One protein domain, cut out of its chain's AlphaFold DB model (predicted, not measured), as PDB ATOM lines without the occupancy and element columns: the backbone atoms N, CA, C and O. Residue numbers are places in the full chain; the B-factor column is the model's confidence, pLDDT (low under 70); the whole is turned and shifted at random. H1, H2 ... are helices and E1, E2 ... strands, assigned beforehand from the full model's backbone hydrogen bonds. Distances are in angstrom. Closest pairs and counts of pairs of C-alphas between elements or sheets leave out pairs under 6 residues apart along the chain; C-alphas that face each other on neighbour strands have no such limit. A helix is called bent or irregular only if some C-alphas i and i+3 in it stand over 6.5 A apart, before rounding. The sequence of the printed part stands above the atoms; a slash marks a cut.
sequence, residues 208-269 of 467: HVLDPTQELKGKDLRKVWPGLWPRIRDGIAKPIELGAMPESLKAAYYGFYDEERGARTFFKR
ATOM      1  N   HIS A 208     -43.684 -44.298  -4.689       96.75
ATOM      2  CA  HIS A 208     -45.072 -44.089  -4.290       96.75
ATOM      3  C   HIS A 208     -46.010 -44.722  -5.313       96.75
ATOM      4  O   HIS A 208     -45.942 -44.399  -6.497       96.75
ATOM      5  N   VAL A 209     -46.923 -45.580  -4.863       96.56
ATOM      6  CA  VAL A 209     -47.977 -46.154  -5.711       96.56
ATOM      7  C   VAL A 209     -49.314 -45.612  -5.245       96.56
ATOM      8  O   VAL A 209     -49.635 -45.711  -4.066       96.56
ATOM      9  N   LEU A 210     -50.088 -45.031  -6.152       95.94
ATOM     10  CA  LEU A 210     -51.408 -44.483  -5.882       95.94
ATOM     11  C   LEU A 210     -52.463 -45.276  -6.644       95.94
ATOM     12  O   LEU A 210     -52.284 -45.578  -7.824       95.94
ATOM     13  N   ASP A 211     -53.578 -45.541  -5.981       90.62
ATOM     14  CA  ASP A 211     -54.749 -46.208  -6.543       90.62
ATOM     15  C   ASP A 211     -56.021 -45.471  -6.115       90.62
ATOM     16  O   ASP A 211     -56.307 -45.312  -4.924       90.62
ATOM     17  N   PRO A 212     -56.799 -44.957  -7.070       86.44
ATOM     18  CA  PRO A 212     -56.459 -43.841  -7.960       86.44
ATOM     19  C   PRO A 212     -56.108 -42.533  -7.219       86.44
ATOM     20  O   PRO A 212     -55.492 -41.630  -7.794       86.44
ATOM     21  N   THR A 213     -56.498 -42.416  -5.947       85.19
ATOM     22  CA  THR A 213     -56.238 -41.242  -5.093       85.19
ATOM     23  C   THR A 213     -55.620 -41.602  -3.746       85.19
ATOM     24  O   THR A 213     -55.276 -40.707  -2.984       85.19
ATOM     25  N   GLN A 214     -55.496 -42.888  -3.418       94.56
ATOM     26  CA  GLN A 214     -54.917 -43.337  -2.161       94.56
ATOM     27  C   GLN A 214     -53.506 -43.864  -2.396       94.56
ATOM     28  O   GLN A 214     -53.302 -44.739  -3.232       94.56
ATOM     29  N   GLU A 215     -52.538 -43.371  -1.623       95.94
ATOM     30  CA  GLU A 215     -51.214 -43.986  -1.566       95.94
ATOM     31  C   GLU A 215     -51.324 -45.393  -0.953       95.94
ATOM     32  O   GLU A 215     -51.771 -45.570   0.184       95.94
ATOM     33  N   LEU A 216     -50.917 -46.398  -1.720       95.81
ATOM     34  CA  LEU A 216     -50.896 -47.792  -1.317       95.81
ATOM     35  C   LEU A 216     -49.684 -48.069  -0.433       95.81
ATOM     36  O   LEU A 216     -48.548 -47.760  -0.788       95.81
ATOM     37  N   LYS A 217     -49.918 -48.725   0.705       95.19
ATOM     38  CA  LYS A 217     -48.873 -49.153   1.645       95.19
ATOM     39  C   LYS A 217     -49.137 -50.577   2.119       95.19
ATOM     40  O   LYS A 217     -50.249 -51.092   1.999       95.19
ATOM     41  N   GLY A 218     -48.107 -51.222   2.666       94.31
ATOM     42  CA  GLY A 218     -48.211 -52.538   3.302       94.31
ATOM     43  C   GLY A 218     -48.961 -53.573   2.453       94.31
ATOM     44  O   GLY A 218     -48.589 -53.866   1.319       94.31
ATOM     45  N   LYS A 219     -50.039 -54.142   3.003       96.06
ATOM     46  CA  LYS A 219     -50.823 -55.200   2.342       96.06
ATOM     47  C   LYS A 219     -51.432 -54.772   0.998       96.06
ATOM     48  O   LYS A 219     -51.512 -55.598   0.093       96.06
ATOM     49  N   ASP A 220     -51.834 -53.509   0.859       96.38
ATOM     50  CA  ASP A 220     -52.542 -53.035  -0.332       96.38
ATOM     51  C   ASP A 220     -51.561 -52.869  -1.496       96.38
ATOM     52  O   ASP A 220     -51.801 -53.373  -2.595       96.38
ATOM     53  N   LEU A 221     -50.379 -52.307  -1.215       96.75
ATOM     54  CA  LEU A 221     -49.278 -52.269  -2.177       96.75
ATOM     55  C   LEU A 221     -48.867 -53.687  -2.601       96.75
ATOM     56  O   LEU A 221     -48.727 -53.951  -3.792       96.75
ATOM     57  N   ARG A 222     -48.758 -54.632  -1.656       95.75
ATOM     58  CA  ARG A 222     -48.400 -56.031  -1.955       95.75
ATOM     59  C   ARG A 222     -49.376 -56.708  -2.916       95.75
ATOM     60  O   ARG A 222     -48.963 -57.543  -3.713       95.75
ATOM     61  N   LYS A 223     -50.662 -56.364  -2.832       96.06
ATOM     62  CA  LYS A 223     -51.708 -56.908  -3.703       96.06
ATOM     63  C   LYS A 223     -51.630 -56.334  -5.120       96.06
ATOM     64  O   LYS A 223     -51.829 -57.067  -6.084       96.06
ATOM     65  N   VAL A 224     -51.372 -55.034  -5.246       96.06
ATOM     66  CA  VAL A 224     -51.437 -54.323  -6.534       96.06
ATOM     67  C   VAL A 224     -50.126 -54.421  -7.312       96.06
ATOM     68  O   VAL A 224     -50.147 -54.658  -8.522       96.06
ATOM     69  N   TRP A 225     -48.991 -54.292  -6.621       97.44
ATOM     70  CA  TRP A 225     -47.670 -54.165  -7.231       97.44
ATOM     71  C   TRP A 225     -47.285 -55.301  -8.196       97.44
ATOM     72  O   TRP A 225     -46.854 -54.980  -9.304       97.44
ATOM     73  N   PRO A 226     -47.503 -56.599  -7.891       97.25
ATOM     74  CA  PRO A 226     -47.130 -57.686  -8.804       97.25
ATOM     75  C   PRO A 226     -47.803 -57.613 -10.181       97.25
ATOM     76  O   PRO A 226     -47.253 -58.113 -11.154       97.25
ATOM     77  N   GLY A 227     -48.987 -56.996 -10.271       96.62
ATOM     78  CA  GLY A 227     -49.682 -56.790 -11.542       96.62
ATOM     79  C   GLY A 227     -49.343 -55.468 -12.235       96.62
ATOM     80  O   GLY A 227     -49.548 -55.352 -13.440       96.62
ATOM     81  N   LEU A 228     -48.838 -54.485 -11.489       97.00
ATOM     82  CA  LEU A 228     -48.458 -53.170 -12.003       97.00
ATOM     83  C   LEU A 228     -47.016 -53.158 -12.523       97.00
ATOM     84  O   LEU A 228     -46.743 -52.603 -13.583       97.00
ATOM     85  N   TRP A 229     -46.097 -53.809 -11.806       97.50
ATOM     86  CA  TRP A 229     -44.678 -53.807 -12.144       97.50
ATOM     87  C   TRP A 229     -44.365 -54.334 -13.553       97.50
ATOM     88  O   TRP A 229     -43.690 -53.615 -14.290       97.50
ATOM     89  N   PRO A 230     -44.868 -55.510 -13.990       97.50
ATOM     90  CA  PRO A 230     -44.624 -55.991 -15.350       97.50
ATOM     91  C   PRO A 230     -45.064 -54.980 -16.406       97.50
ATOM     92  O   PRO A 230     -44.389 -54.803 -17.406       97.50
ATOM     93  N   ARG A 231     -46.147 -54.240 -16.154       97.50
ATOM     94  CA  ARG A 231     -46.665 -53.248 -17.099       97.50
ATOM     95  C   ARG A 231     -45.769 -52.018 -17.194       97.50
ATOM     96  O   ARG A 231     -45.628 -51.480 -18.283       97.50
ATOM     97  N   ILE A 232     -45.138 -51.599 -16.097       96.69
ATOM     98  CA  ILE A 232     -44.096 -50.559 -16.126       96.69
ATOM     99  C   ILE A 232     -42.860 -51.081 -16.864       96.69
ATOM    100  O   ILE A 232     -42.404 -50.450 -17.812       96.69
ATOM    101  N   ARG A 233     -42.352 -52.253 -16.465       95.56
ATOM    102  CA  ARG A 233     -41.161 -52.890 -17.050       95.56
ATOM    103  C   ARG A 233     -41.292 -53.098 -18.561       95.56
ATOM    104  O   ARG A 233     -40.340 -52.853 -19.291       95.56
ATOM    105  N   ASP A 234     -42.465 -53.534 -19.010       95.12
ATOM    106  CA  ASP A 234     -42.741 -53.890 -20.404       95.12
ATOM    107  C   ASP A 234     -43.237 -52.682 -21.229       95.12
ATOM    108  O   ASP A 234     -43.665 -52.846 -22.369       95.12
ATOM    109  N   GLY A 235     -43.214 -51.464 -20.663       93.94
ATOM    110  CA  GLY A 235     -43.603 -50.228 -21.356       93.94
ATOM    111  C   GLY A 235     -45.102 -50.096 -21.658       93.94
ATOM    112  O   GLY A 235     -45.504 -49.235 -22.437       93.94
ATOM    113  N   ILE A 236     -45.942 -50.938 -21.050       96.06
ATOM    114  CA  ILE A 236     -47.405 -50.908 -21.196       96.06
ATOM    115  C   ILE A 236     -47.996 -49.731 -20.405       96.06
ATOM    116  O   ILE A 236     -48.900 -49.042 -20.880       96.06
ATOM    117  N   ALA A 237     -47.492 -49.489 -19.191       95.62
ATOM    118  CA  ALA A 237     -47.857 -48.320 -18.402       95.62
ATOM    119  C   ALA A 237     -47.189 -47.071 -18.996       95.62
ATOM    120  O   ALA A 237     -45.974 -47.030 -19.191       95.62
ATOM    121  N   LYS A 238     -47.985 -46.038 -19.279       94.69
ATOM    122  CA  LYS A 238     -47.521 -44.846 -19.999       94.69
ATOM    123  C   LYS A 238     -46.768 -43.914 -19.042       94.69
ATOM    124  O   LYS A 238     -47.281 -43.668 -17.947       94.69
ATOM    125  N   PRO A 239     -45.614 -43.341 -19.427       95.31
ATOM    126  CA  PRO A 239     -44.977 -42.286 -18.645       95.31
ATOM    127  C   PRO A 239     -45.939 -41.118 -18.393       95.31
ATOM    128  O   PRO A 239     -46.683 -40.703 -19.283       95.31
ATOM    129  N   ILE A 240     -45.937 -40.584 -17.174       92.69
ATOM    130  CA  ILE A 240     -46.748 -39.422 -16.806       92.69
ATOM    131  C   ILE A 240     -45.962 -38.156 -17.125       92.69
ATOM    132  O   ILE A 240     -44.917 -37.891 -16.531       92.69
ATOM    133  N   GLU A 241     -46.524 -37.315 -17.989       89.62
ATOM    134  CA  GLU A 241     -46.072 -35.935 -18.124       89.62
ATOM    135  C   GLU A 241     -46.589 -35.121 -16.934       89.62
ATOM    136  O   GLU A 241     -47.780 -34.829 -16.804       89.62
ATOM    137  N   LEU A 242     -45.682 -34.730 -16.041       84.25
ATOM    138  CA  LEU A 242     -45.997 -34.015 -14.801       84.25
ATOM    139  C   LEU A 242     -46.347 -32.531 -15.047       84.25
ATOM    140  O   LEU A 242     -46.137 -31.698 -14.175       84.25
ATOM    141  N   GLY A 243     -46.864 -32.164 -16.226       79.06
ATOM    142  CA  GLY A 243     -46.945 -30.787 -16.737       79.06
ATOM    143  C   GLY A 243     -47.602 -29.770 -15.795       79.06
ATOM    144  O   GLY A 243     -47.098 -28.654 -15.664       79.06
ATOM    145  N   ALA A 244     -48.662 -30.165 -15.085       81.38
ATOM    146  CA  ALA A 244     -49.360 -29.314 -14.116       81.38
ATOM    147  C   ALA A 244     -48.703 -29.273 -12.717       81.38
ATOM    148  O   ALA A 244     -49.164 -28.532 -11.851       81.38
ATOM    149  N   MET A 245     -47.652 -30.061 -12.474       82.62
ATOM    150  CA  MET A 245     -46.948 -30.090 -11.192       82.62
ATOM    151  C   MET A 245     -45.969 -28.911 -11.045       82.62
ATOM    152  O   MET A 245     -45.417 -28.433 -12.043       82.62
ATOM    153  N   PRO A 246     -45.688 -28.469  -9.803       88.81
ATOM    154  CA  PRO A 246     -44.559 -27.594  -9.500       88.81
ATOM    155  C   PRO A 246     -43.243 -28.118 -10.085       88.81
ATOM    156  O   PRO A 246     -42.973 -29.317 -10.033       88.81
ATOM    157  N   GLU A 247     -42.385 -27.221 -10.576       89.50
ATOM    158  CA  GLU A 247     -41.094 -27.587 -11.189       89.50
ATOM    159  C   GLU A 247     -40.215 -28.429 -10.264       89.50
ATOM    160  O   GLU A 247     -39.560 -29.380 -10.669       89.50
ATOM    161  N   SER A 248     -40.272 -28.131  -8.972       85.31
ATOM    162  CA  SER A 248     -39.517 -28.847  -7.961       85.31
ATOM    163  C   SER A 248     -39.957 -30.314  -7.814       85.31
ATOM    164  O   SER A 248     -39.135 -31.169  -7.505       85.31
ATOM    165  N   LEU A 249     -41.232 -30.630  -8.076       87.69
ATOM    166  CA  LEU A 249     -41.726 -32.010  -8.150       87.69
ATOM    167  C   LEU A 249     -41.321 -32.700  -9.448       87.69
ATOM    168  O   LEU A 249     -40.932 -33.862  -9.409       87.69
ATOM    169  N   LYS A 250     -41.378 -31.981 -10.576       90.81
ATOM    170  CA  LYS A 250     -40.930 -32.491 -11.881       90.81
ATOM    171  C   LYS A 250     -39.452 -32.874 -11.863       90.81
ATOM    172  O   LYS A 250     -39.070 -33.882 -12.447       90.81
ATOM    173  N   ALA A 251     -38.639 -32.080 -11.169       90.62
ATOM    174  CA  ALA A 251     -37.227 -32.362 -10.965       90.62
ATOM    175  C   ALA A 251     -37.015 -33.596 -10.070       90.62
ATOM    176  O   ALA A 251     -36.179 -34.440 -10.380       90.62
ATOM    177  N   ALA A 252     -37.795 -33.720  -8.990       91.81
ATOM    178  CA  ALA A 252     -37.603 -34.762  -7.983       91.81
ATOM    179  C   ALA A 252     -38.173 -36.139  -8.369       91.81
ATOM    180  O   ALA A 252     -37.676 -37.149  -7.875       91.81
ATOM    181  N   TYR A 253     -39.204 -36.205  -9.216       95.81
ATOM    182  CA  TYR A 253     -39.922 -37.448  -9.513       95.81
ATOM    183  C   TYR A 253     -40.160 -37.668 -11.009       95.81
ATOM    184  O   TYR A 253     -40.260 -36.738 -11.805       95.81
ATOM    185  N   TYR A 254     -40.324 -38.934 -11.378       96.62
ATOM    186  CA  TYR A 254     -40.953 -39.376 -12.625       96.62
ATOM    187  C   TYR A 254     -41.968 -40.467 -12.300       96.62
ATOM    188  O   TYR A 254     -41.986 -40.983 -11.183       96.62
ATOM    189  N   GLY A 255     -42.852 -40.805 -13.235       96.38
ATOM    190  CA  GLY A 255     -43.886 -41.784 -12.941       96.38
ATOM    191  C   GLY A 255     -44.589 -42.365 -14.151       96.38
ATOM    192  O   GLY A 255     -44.354 -41.954 -15.284       96.38
ATOM    193  N   PHE A 256     -45.476 -43.314 -13.871       97.06
ATOM    194  CA  PHE A 256     -46.207 -44.119 -14.843       97.06
ATOM    195  C   PHE A 256     -47.677 -44.189 -14.471       97.06
ATOM    196  O   PHE A 256     -48.019 -44.275 -13.291       97.06
ATOM    197  N   TYR A 257     -48.533 -44.182 -15.485       96.06
ATOM    198  CA  TYR A 257     -49.966 -44.367 -15.358       96.06
ATOM    199  C   TYR A 257     -50.390 -45.647 -16.070       96.06
ATOM    200  O   TYR A 257     -50.154 -45.821 -17.268       96.06
ATOM    201  N   ASP A 258     -51.035 -46.531 -15.318       96.06
ATOM    202  CA  ASP A 258     -51.692 -47.715 -15.848       96.06
ATOM    203  C   ASP A 258     -53.193 -47.451 -15.947       96.06
ATOM    204  O   ASP A 258     -53.919 -47.484 -14.954       96.06
ATOM    205  N   GLU A 259     -53.639 -47.169 -17.167       93.31
ATOM    206  CA  GLU A 259     -55.016 -46.793 -17.480       93.31
ATOM    207  C   GLU A 259     -56.026 -47.891 -17.126       93.31
ATOM    208  O   GLU A 259     -57.095 -47.591 -16.604       93.31
ATOM    209  N   GLU A 260     -55.662 -49.159 -17.329       93.00
ATOM    210  CA  GLU A 260     -56.528 -50.308 -17.036       93.00
ATOM    211  C   GLU A 260     -56.785 -50.455 -15.534       93.00
ATOM    212  O   GLU A 260     -57.868 -50.854 -15.110       93.00
ATOM    213  N   ARG A 261     -55.783 -50.112 -14.719       91.75
ATOM    214  CA  ARG A 261     -55.846 -50.225 -13.259       91.75
ATOM    215  C   ARG A 261     -56.213 -48.918 -12.566       91.75
ATOM    216  O   ARG A 261     -56.429 -48.930 -11.363       91.75
ATOM    217  N   GLY A 262     -56.218 -47.796 -13.284       93.81
ATOM    218  CA  GLY A 262     -56.324 -46.461 -12.692       93.81
ATOM    219  C   GLY A 262     -55.165 -46.109 -11.746       93.81
ATOM    220  O   GLY A 262     -55.265 -45.136 -10.999       93.81
ATOM    221  N   ALA A 263     -54.072 -46.877 -11.771       95.62
ATOM    222  CA  ALA A 263     -52.974 -46.773 -10.818       95.62
ATOM    223  C   ALA A 263     -51.859 -45.858 -11.337       95.62
ATOM    224  O   ALA A 263     -51.578 -45.796 -12.537       95.62
ATOM    225  N   ARG A 264     -51.190 -45.158 -10.421       95.88
ATOM    226  CA  ARG A 264     -50.043 -44.287 -10.711       95.88
ATOM    227  C   ARG A 264     -48.856 -44.724  -9.875       95.88
ATOM    228  O   ARG A 264     -49.013 -44.963  -8.687       95.88
ATOM    229  N   THR A 265     -47.676 -44.799 -10.469       97.00
ATOM    230  CA  THR A 265     -46.430 -45.049  -9.731       97.00
ATOM    231  C   THR A 265     -45.494 -43.879  -9.930       97.00
ATOM    232  O   THR A 265     -45.326 -43.442 -11.062       97.00
ATOM    233  N   PHE A 266     -44.872 -43.397  -8.862       97.44
ATOM    234  CA  PHE A 266     -43.837 -42.375  -8.898       97.44
ATOM    235  C   PHE A 266     -42.551 -42.918  -8.288       97.44
ATOM    236  O   PHE A 266     -42.594 -43.615  -7.278       97.44
ATOM    237  N   PHE A 267     -41.425 -42.563  -8.890       97.81
ATOM    238  CA  PHE A 267     -40.079 -42.900  -8.446       97.81
ATOM    239  C   PHE A 267     -39.318 -41.605  -8.178       97.81
ATOM    240  O   PHE A 267     -39.362 -40.679  -8.998       97.81
ATOM    241  N   LYS A 268     -38.628 -41.525  -7.038       96.06
ATOM    242  CA  LYS A 268     -37.748 -40.399  -6.725       96.06
ATOM    243  C   LYS A 268     -36.475 -40.508  -7.564       96.06
ATOM    244  O   LYS A 268     -35.721 -41.467  -7.431       96.06
ATOM    245  N   ARG A 269     -36.236 -39.514  -8.419       95.31
ATOM    246  CA  ARG A 269     -35.156 -39.509  -9.418       95.31
ATOM    247  C   ARG A 269     -33.765 -39.586  -8.795       95.31
ATOM    248  O   ARG A 269     -32.895 -40.238  -9.358       95.31
TER     249      ARG A 269
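AT A GLANCE: This is residues 208 to 269 of the 467 residues of an uncharacterized protein of Bradyrhizobium sp. CIR48 (UniProt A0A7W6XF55). What is the shape? A small antiparallel sheet, E1 - E3 - E2, has kinked H1 across one face, near one end of E2 and E3; short H2 lies beyond their other end, where residues 243 to 248 stick out. What size? The 62 residues, with E1, H1, H2, E2, E3 in chain order, are mixed in class and compact, radius of gyration of the C-alphas 11.5 A, spanning 32 by 24 by 18 A.

IN THESE COORDINATES: Where are the strands? E1 is residues 208 to 211, from C-alpha 208 at (-45.072, -44.089, -4.290). E3, residues 263 to 268, is 17.0 A long and ends at C-alpha 268, (-37.748, -40.399, -6.725); E2, residues 253 to 258, is 16.9 A. And the helices? H1, residues 218 to 233, 21.5 A, has a kink of 50 degrees near residue 227 and is only just irregular, C-alphas 223 and 226 being 6.9 A apart. H2 is residues 247 to 252.

HOW THE PARTS SIT: What pairs the strands? N 210 and O 264 of E1 and E3, 2.8 A, and N 256 and O 265 of hairpin E2 and E3, 2.8 A, are within hydrogen-bond range. Where are the helices? H1 is on the sheet, height 9.1 A, in two layers, sheet and helix, and runs across the strands, at 88 degrees to E2 on the local plane; their closest C-alphas, Ile 232 and Phe 256, are 6.9 A apart. H2 only grazes the sheet with residues 249 to 252. E1, H1 H2, E2 form a split strand-helix-strand unit, E3 between its strands, with a left-handed crossover. O i to N i+4 pairs are within range throughout H2, and 8 of 12 in H1.

THE WHOLE: Is it unbroken? The printed part has no cut; the H1 to H2 link, 13 residues, is long. Is confidence low anywhere? No printed residue is under 70.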